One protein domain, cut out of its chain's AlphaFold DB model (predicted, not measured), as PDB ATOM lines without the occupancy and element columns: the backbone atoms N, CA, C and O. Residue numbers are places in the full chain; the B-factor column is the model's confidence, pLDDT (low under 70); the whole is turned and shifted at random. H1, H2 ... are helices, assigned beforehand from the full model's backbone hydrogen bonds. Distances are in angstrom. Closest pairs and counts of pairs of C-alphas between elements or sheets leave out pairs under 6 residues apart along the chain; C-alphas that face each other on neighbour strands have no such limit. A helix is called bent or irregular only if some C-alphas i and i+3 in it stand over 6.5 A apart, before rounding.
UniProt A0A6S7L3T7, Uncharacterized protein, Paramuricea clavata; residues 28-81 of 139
ATOM      1  N   LYS A  28     207.175 291.492 182.348       76.62
ATOM      2  CA  LYS A  28     205.724 291.318 182.216       76.62
ATOM      3  C   LYS A  28     205.280 291.021 180.779       76.62
ATOM      4  O   LYS A  28     204.451 290.144 180.576       76.62
ATOM      5  N   GLU A  29     205.835 291.718 179.799       74.62
ATOM      6  CA  GLU A  29     205.552 291.523 178.374       74.62
ATOM      7  C   GLU A  29     206.126 290.199 177.860       74.62
ATOM      8  O   GLU A  29     205.442 289.477 177.142       74.62
ATOM      9  N   TYR A  30     207.320 289.810 178.324       79.19
ATOM     10  CA  TYR A  30     207.864 288.474 178.064       79.19
ATOM     11  C   TYR A  30     206.913 287.374 178.560       79.19
ATOM     12  O   TYR A  30     206.602 286.446 177.816       79.19
ATOM     13  N   PHE A  31     206.411 287.482 179.795       78.69
ATOM     14  CA  PHE A  31     205.472 286.494 180.329       78.69
ATOM     15  C   PHE A  31     204.121 286.513 179.613       78.69
ATOM     16  O   PHE A  31     203.607 285.443 179.299       78.69
ATOM     17  N   ALA A  32     203.589 287.693 179.284       78.25
ATOM     18  CA  ALA A  32     202.352 287.815 178.518       78.25
ATOM     19  C   ALA A  32     202.482 287.168 177.131       78.25
ATOM     20  O   ALA A  32     201.631 286.372 176.739       78.25
ATOM     21  N   ASN A  33     203.579 287.435 176.420       75.19
ATOM     22  CA  ASN A  33     203.813 286.872 175.093       75.19
ATOM     23  C   ASN A  33     204.094 285.362 175.150       75.19
ATOM     24  O   ASN A  33     203.636 284.601 174.295       75.19
ATOM     25  N   ARG A  34     204.788 284.898 176.198       81.38
ATOM     26  CA  ARG A  34     204.995 283.470 176.469       81.38
ATOM     27  C   ARG A  34     203.668 282.760 176.709       81.38
ATOM     28  O   ARG A  34     203.455 281.678 176.171       81.38
ATOM     29  N   ASP A  35     202.791 283.338 177.519       79.25
ATOM     30  CA  ASP A  35     201.522 282.707 177.868       79.25
ATOM     31  C   ASP A  35     200.535 282.753 176.687       79.25
ATOM     32  O   ASP A  35     199.888 281.745 176.409       79.25
ATOM     33  N   ALA A  36     200.523 283.832 175.894       75.38
ATOM     34  CA  ALA A  36     199.803 283.881 174.617       75.38
ATOM     35  C   ALA A  36     200.304 282.812 173.629       75.38
ATOM     36  O   ALA A  36     199.507 282.078 173.043       75.38
ATOM     37  N   SER A  37     201.627 282.661 173.502       77.19
ATOM     38  CA  SER A  37     202.230 281.631 172.647       77.19
ATOM     39  C   SER A  37     201.889 280.221 173.128       77.19
ATOM     40  O   SER A  37     201.565 279.364 172.313       77.19
ATOM     41  N   LYS A  38     201.894 279.969 174.445       79.12
ATOM     42  CA  LYS A  38     201.456 278.682 175.008       79.12
ATOM     43  C   LYS A  38     200.021 278.367 174.608       79.12
ATOM     44  O   LYS A  38     199.765 277.273 174.119       79.12
ATOM     45  N   VAL A  39     199.105 279.315 174.800       73.75
ATOM     46  CA  VAL A  39     197.688 279.141 174.458       73.75
ATOM     47  C   VAL A  39     197.529 278.845 172.965       73.75
ATOM     48  O   VAL A  39     196.870 277.875 172.602       73.75
ATOM     49  N   TYR A  40     198.200 279.610 172.102       74.19
ATOM     50  CA  TYR A  40     198.195 279.383 170.654       74.19
ATOM     51  C   TYR A  40     198.698 277.982 170.276       74.19
ATOM     52  O   TYR A  40     198.033 277.264 169.533       74.19
ATOM     53  N   LEU A  41     199.824 277.543 170.844       69.00
ATOM     54  CA  LEU A  41     200.371 276.204 170.607       69.00
ATOM     55  C   LEU A  41     199.429 275.098 171.111       69.00
ATOM     56  O   LEU A  41     199.274 274.080 170.439       69.00
ATOM     57  N   PHE A  42     198.747 275.301 172.242       66.00
ATOM     58  CA  PHE A  42     197.741 274.354 172.735       66.00
ATOM     59  C   PHE A  42     196.565 274.183 171.766       66.00
ATOM     60  O   PHE A  42     196.064 273.069 171.619       66.00
ATOM     61  N   TYR A  43     196.134 275.256 171.101       66.19
ATOM     62  CA  TYR A  43     195.044 275.195 170.125       66.19
ATOM     63  C   TYR A  43     195.479 274.652 168.764       66.19
ATOM     64  O   TYR A  43     194.708 273.941 168.124       66.19
ATOM     65  N   ILE A  44     196.699 274.960 168.321       65.56
ATOM     66  CA  ILE A  44     197.205 274.545 167.004       65.56
ATOM     67  C   ILE A  44     197.686 273.102 166.971       65.56
ATOM     68  O   ILE A  44     197.624 272.458 165.923       65.56
ATOM     69  N   PHE A  45     198.087 272.552 168.112       63.81
ATOM     70  CA  PHE A  45     198.464 271.150 168.205       63.81
ATOM     71  C   PHE A  45     197.408 270.331 168.973       63.81
ATOM     72  O   PHE A  45     197.726 269.791 170.032       63.81
ATOM     73  N   PRO A  46     196.179 270.110 168.445       65.88
ATOM     74  CA  PRO A  46     195.275 269.065 168.956       65.88
ATOM     75  C   PRO A  46     195.982 267.708 169.042       65.88
ATOM     76  O   PRO A  46     195.785 266.931 169.978       65.88
ATOM     77  N   ARG A  47     196.914 267.510 168.106       67.62
ATOM     78  CA  ARG A  47     197.835 266.385 168.015       67.62
ATOM     79  C   ARG A  47     198.630 266.149 169.303       67.62
ATOM     80  O   ARG A  47     198.941 265.007 169.595       67.62
ATOM     81  N   TRP A  48     198.903 267.175 170.120       71.19
ATOM     82  CA  TRP A  48     199.551 267.008 171.432       71.19
ATOM     83  C   TRP A  48     198.656 266.295 172.442       71.19
ATOM     84  O   TRP A  48     199.112 265.457 173.222       71.19
ATOM     85  N   LYS A  49     197.364 266.621 172.446       75.56
ATOM     86  CA  LYS A  49     196.397 265.981 173.340       75.56
ATOM     87  C   LYS A  49     196.169 264.527 172.932       75.56
ATOM     88  O   LYS A  49     196.105 263.655 173.795       75.56
ATOM     89  N   GLU A  50     196.091 264.275 171.631       81.50
ATOM     90  CA  GLU A  50     195.986 262.931 171.057       81.50
ATOM     91  C   GLU A  50     197.244 262.106 171.321       81.50
ATOM     92  O   GLU A  50     197.140 260.985 171.805       81.50
ATOM     93  N   PHE A  51     198.423 262.689 171.129       79.62
ATOM     94  CA  PHE A  51     199.701 262.046 171.409       79.62
ATOM     95  C   PHE A  51     199.851 261.668 172.888       79.62
ATOM     96  O   PHE A  51     200.260 260.552 173.206       79.62
ATOM     97  N   LYS A  52     199.460 262.555 173.816       85.19
ATOM     98  CA  LYS A  52     199.423 262.219 175.251       85.19
ATOM     99  C   LYS A  52     198.484 261.052 175.538       85.19
ATOM    100  O   LYS A  52     198.825 260.188 176.340       85.19
ATOM    101  N   LYS A  53     197.322 261.008 174.879       84.44
ATOM    102  CA  LYS A  53     196.362 259.906 175.019       84.44
ATOM    103  C   LYS A  53     196.928 258.594 174.465       84.44
ATOM    104  O   LYS A  53     196.820 257.572 175.131       84.44
ATOM    105  N   GLU A  54     197.545 258.626 173.289       84.62
ATOM    106  CA  GLU A  54     198.146 257.462 172.626       84.62
ATOM    107  C   GLU A  54     199.311 256.878 173.433       84.62
ATOM    108  O   GLU A  54     199.408 255.666 173.609       84.62
ATOM    109  N   ARG A  55     200.170 257.741 173.985       82.56
ATOM    110  CA  ARG A  55     201.324 257.340 174.801       82.56
ATOM    111  C   ARG A  55     200.996 257.155 176.283       82.56
ATOM    112  O   ARG A  55     201.893 256.862 177.067       82.56
ATOM    113  N   ASN A  56     199.728 257.320 176.662       86.62
ATOM    114  CA  ASN A  56     199.239 257.242 178.038       86.62
ATOM    115  C   ASN A  56     200.029 258.137 179.020       86.62
ATOM    116  O   ASN A  56     200.307 257.760 180.159       86.62
ATOM    117  N   ILE A  57     200.412 259.330 178.557       85.88
ATOM    118  CA  ILE A  57     201.203 260.290 179.325       85.88
ATOM    119  C   ILE A  57     200.264 261.190 180.124       85.88
ATOM    120  O   ILE A  57     199.341 261.807 179.585       85.88
ATOM    121  N   ARG A  58     200.516 261.266 181.432       82.44
ATOM    122  CA  ARG A  58     199.613 261.895 182.400       82.44
ATOM    123  C   ARG A  58     199.833 263.400 182.542       82.44
ATOM    124  O   ARG A  58     198.879 264.115 182.842       82.44
ATOM    125  N   SER A  59     201.061 263.873 182.325       82.06
ATOM    126  CA  SER A  59     201.453 265.270 182.522       82.06
ATOM    127  C   SER A  59     202.247 265.831 181.344       82.06
ATOM    128  O   SER A  59     203.024 265.132 180.700       82.06
ATOM    129  N   ASP A  60     202.106 267.137 181.111       81.12
ATOM    130  CA  ASP A  60     202.943 267.879 180.159       81.12
ATOM    131  C   ASP A  60     204.421 267.888 180.577       81.12
ATOM    132  O   ASP A  60     205.307 268.027 179.736       81.12
ATOM    133  N   LYS A  61     204.697 267.706 181.875       83.62
ATOM    134  CA  LYS A  61     206.062 267.551 182.385       83.62
ATOM    135  C   LYS A  61     206.709 266.276 181.834       83.62
ATOM    136  O   LYS A  61     207.799 266.347 181.280       83.62
ATOM    137  N   ASP A  62     206.013 265.150 181.930       81.62
ATOM    138  CA  ASP A  62     206.515 263.840 181.494       81.62
ATOM    139  C   ASP A  62     206.713 263.808 179.972       81.62
ATOM    140  O   ASP A  62     207.656 263.218 179.453       81.62
ATOM    141  N   VAL A  63     205.839 264.509 179.244       83.25
ATOM    142  CA  VAL A  63     206.008 264.779 177.816       83.25
ATOM    143  C   VAL A  63     207.331 265.494 177.535       83.25
ATOM    144  O   VAL A  63     208.062 265.101 176.625       83.25
ATOM    145  N   ALA A  64     207.617 266.566 178.276       83.38
ATOM    146  CA  ALA A  64     208.820 267.360 178.073       83.38
ATOM    147  C   ALA A  64     210.084 266.556 178.413       83.38
ATOM    148  O   ALA A  64     211.061 266.641 177.673       83.38
ATOM    149  N   GLU A  65     210.045 265.750 179.476       82.62
ATOM    150  CA  GLU A  65     211.137 264.845 179.855       82.62
ATOM    151  C   GLU A  65     211.386 263.784 178.773       82.62
ATOM    152  O   GLU A  65     212.508 263.663 178.295       82.62
ATOM    153  N   MET A  66     210.343 263.116 178.270       81.88
ATOM    154  CA  MET A  66     210.479 262.127 177.191       81.88
ATOM    155  C   MET A  66     211.049 262.731 175.897       81.88
ATOM    156  O   MET A  66     211.861 262.103 175.218       81.88
ATOM    157  N   LEU A  67     210.627 263.943 175.528       82.75
ATOM    158  CA  LEU A  67     211.182 264.633 174.360       82.75
ATOM    159  C   LEU A  67     212.643 265.030 174.565       82.75
ATOM    160  O   LEU A  67     213.431 264.967 173.621       82.75
ATOM    161  N   LEU A  68     212.999 265.436 175.781       84.12
ATOM    162  CA  LEU A  68     214.370 265.766 176.137       84.12
ATOM    163  C   LEU A  68     215.261 264.519 176.090       84.12
ATOM    164  O   LEU A  68     216.342 264.581 175.506       84.12
ATOM    165  N   ASP A  69     214.786 263.389 176.610       81.50
ATOM    166  CA  ASP A  69     215.483 262.103 176.544       81.50
ATOM    167  C   ASP A  69     215.661 261.638 175.093       81.50
ATOM    168  O   ASP A  69     216.759 261.237 174.699       81.50
ATOM    169  N   ALA A  70     214.622 261.763 174.258       78.19
ATOM    170  CA  ALA A  70     214.698 261.437 172.835       78.19
ATOM    171  C   ALA A  70     215.739 262.311 172.118       78.19
ATOM    172  O   ALA A  70     216.609 261.788 171.419       78.19
ATOM    173  N   TYR A  71     215.719 263.622 172.359       78.94
ATOM    174  CA  TYR A  71     216.694 264.557 171.799       78.94
ATOM    175  C   TYR A  71     218.128 264.234 172.242       78.94
ATOM    176  O   TYR A  71     219.036 264.165 171.414       78.94
ATOM    177  N   GLN A  72     218.344 263.960 173.531       76.56
ATOM    178  CA  GLN A  72     219.662 263.588 174.050       76.56
ATOM    179  C   GLN A  72     220.144 262.244 173.499       76.56
ATOM    180  O   GLN A  72     221.327 262.098 173.190       76.56
ATOM    181  N   SER A  73     219.249 261.266 173.345       72.12
ATOM    182  CA  SER A  73     219.592 259.970 172.753       72.12
ATOM    183  C   SER A  73     220.003 260.110 171.283       72.12
ATOM    184  O   SER A  73     220.978 259.498 170.851       72.12
ATOM    185  N   GLN A  74     219.339 260.997 170.541       65.88
ATOM    186  CA  GLN A  74     219.660 261.291 169.150       65.88
ATOM    187  C   GLN A  74     220.973 262.077 169.008       65.88
ATOM    188  O   GLN A  74     221.759 261.789 168.107       65.88
ATOM    189  N   ILE A  75     221.278 262.987 169.943       59.19
ATOM    190  CA  ILE A  75     222.596 263.638 170.026       59.19
ATOM    191  C   ILE A  75     223.698 262.606 170.274       59.19
ATOM    192  O   ILE A  75     224.739 262.660 169.626       59.19
ATOM    193  N   ARG A  76     223.486 261.643 171.179       54.88
ATOM    194  CA  ARG A  76     224.493 260.611 171.476       54.88
ATOM    195  C   ARG A  76     224.800 259.727 170.266       54.88
ATOM    196  O   ARG A  76     225.965 259.428 170.044       54.88
ATOM    197  N   LEU A  77     223.789 259.371 169.471       49.75
ATOM    198  CA  LEU A  77     223.976 258.599 168.236       49.75
ATOM    199  C   LEU A  77     224.687 259.401 167.132       49.75
ATOM    200  O   LEU A  77     225.429 258.825 166.342       49.75
ATOM    201  N   CYS A  78     224.497 260.722 167.098       48.19
ATOM    202  CA  CYS A  78     225.150 261.602 166.125       48.19
ATOM    203  C   CYS A  78     226.607 261.934 166.497       48.19
ATOM    204  O   CYS A  78     227.414 262.201 165.617       48.19
ATOM    205  N   VAL A  79     226.964 261.897 167.787       50.66
ATOM    206  CA  VAL A  79     228.342 262.130 168.267       50.66
ATOM    207  C   VAL A  79     229.210 260.868 168.165       50.66
ATOM    208  O   VAL A  79     230.429 260.969 168.080       50.66
ATOM    209  N   SER A  80     228.615 259.672 168.127       43.31
ATOM    210  CA  SER A  80     229.365 258.410 168.042       43.31
ATOM    211  C   SER A  80     229.834 258.013 166.635       43.31
ATOM    212  O   SER A  80     230.540 257.017 166.513       43.31
ATOM    213  N   VAL A  81     229.437 258.735 165.580       49.88
ATOM    214  CA  VAL A  81     229.718 258.363 164.176       49.88
ATOM    215  C   VAL A  81     230.897 259.126 163.553       49.88
ATOM    216  O   VAL A  81     231.328 258.748 162.476       49.88
TER     217      VAL A  81
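This is residues 28 to 81 of the 139 residues of an uncharacterized protein of Paramuricea clavata (UniProt A0A6S7L3T7). The model is an open V of helices: two long helices, H1 and H3, form the arms, and the short helix H2 with its links makes the corner between them. The arms do not come together, the space between them is empty, and residues 28 to 47, of which 28 to 44 belong to H1, and residues 67 to 81, of which 67 to 79 belong to H3, stick out free. The printed part has 54 residues with three named helices, in the order H1, H2, H3, and no named strand; the class is all helix. The whole is only just loose, close to extended, with a radius of gyration of the C-alphas of 14.8 A. The C-alphas span 43 by 29 by 17 A.

The longest helix is H3, residues 60 to 79, and it touches no helix. It is near H2, residues 46 to 54, and the two are close but not clearly touching: their closest C-alphas, those of Lys 52 and Val 63, are 7.5 A apart. The lines of H2 and H3 stand about perpendicular, at 87 degrees, and their centres are 17.9 A apart. H1, residues 28 to 44, is close to H2 but not clearly touching it: their closest C-alphas, those of Phe 42 and Trp 48, are 7.7 A apart. H1 and H2 run the same way at a steep tilt of 68 degrees, only just short of about perpendicular. H1 and H3 are apart. In H1, H2 and H3 every O i to N i+4 pair is within hydrogen-bond range.

H3 runs 28.6 A from first to last C-alpha, from C-alpha 60 at (202.943, 267.879, 180.159) to C-alpha 79 at (228.342, 262.130, 168.267). H2, nine residues from Pro 46 to Glu 54, measures 12.5 A. H1, 17 residues from Lys 28 to Ile 44, measures 24.2 A and begins with C-alpha 28 at (205.724, 291.318, 182.216). None of the three helices is bent.

The two C-alphas farthest apart are those of Lys 28 and Val 81, at 44.6 A, which are also the first and last printed. The printed part has no cut. Both links are tight: one residue lies between H1 and H2, and five between H2 and H3. The mean pLDDT of the printed part is 74.1, and 15 residues are under 70, namely residues 41 to 47 and 74 to 81.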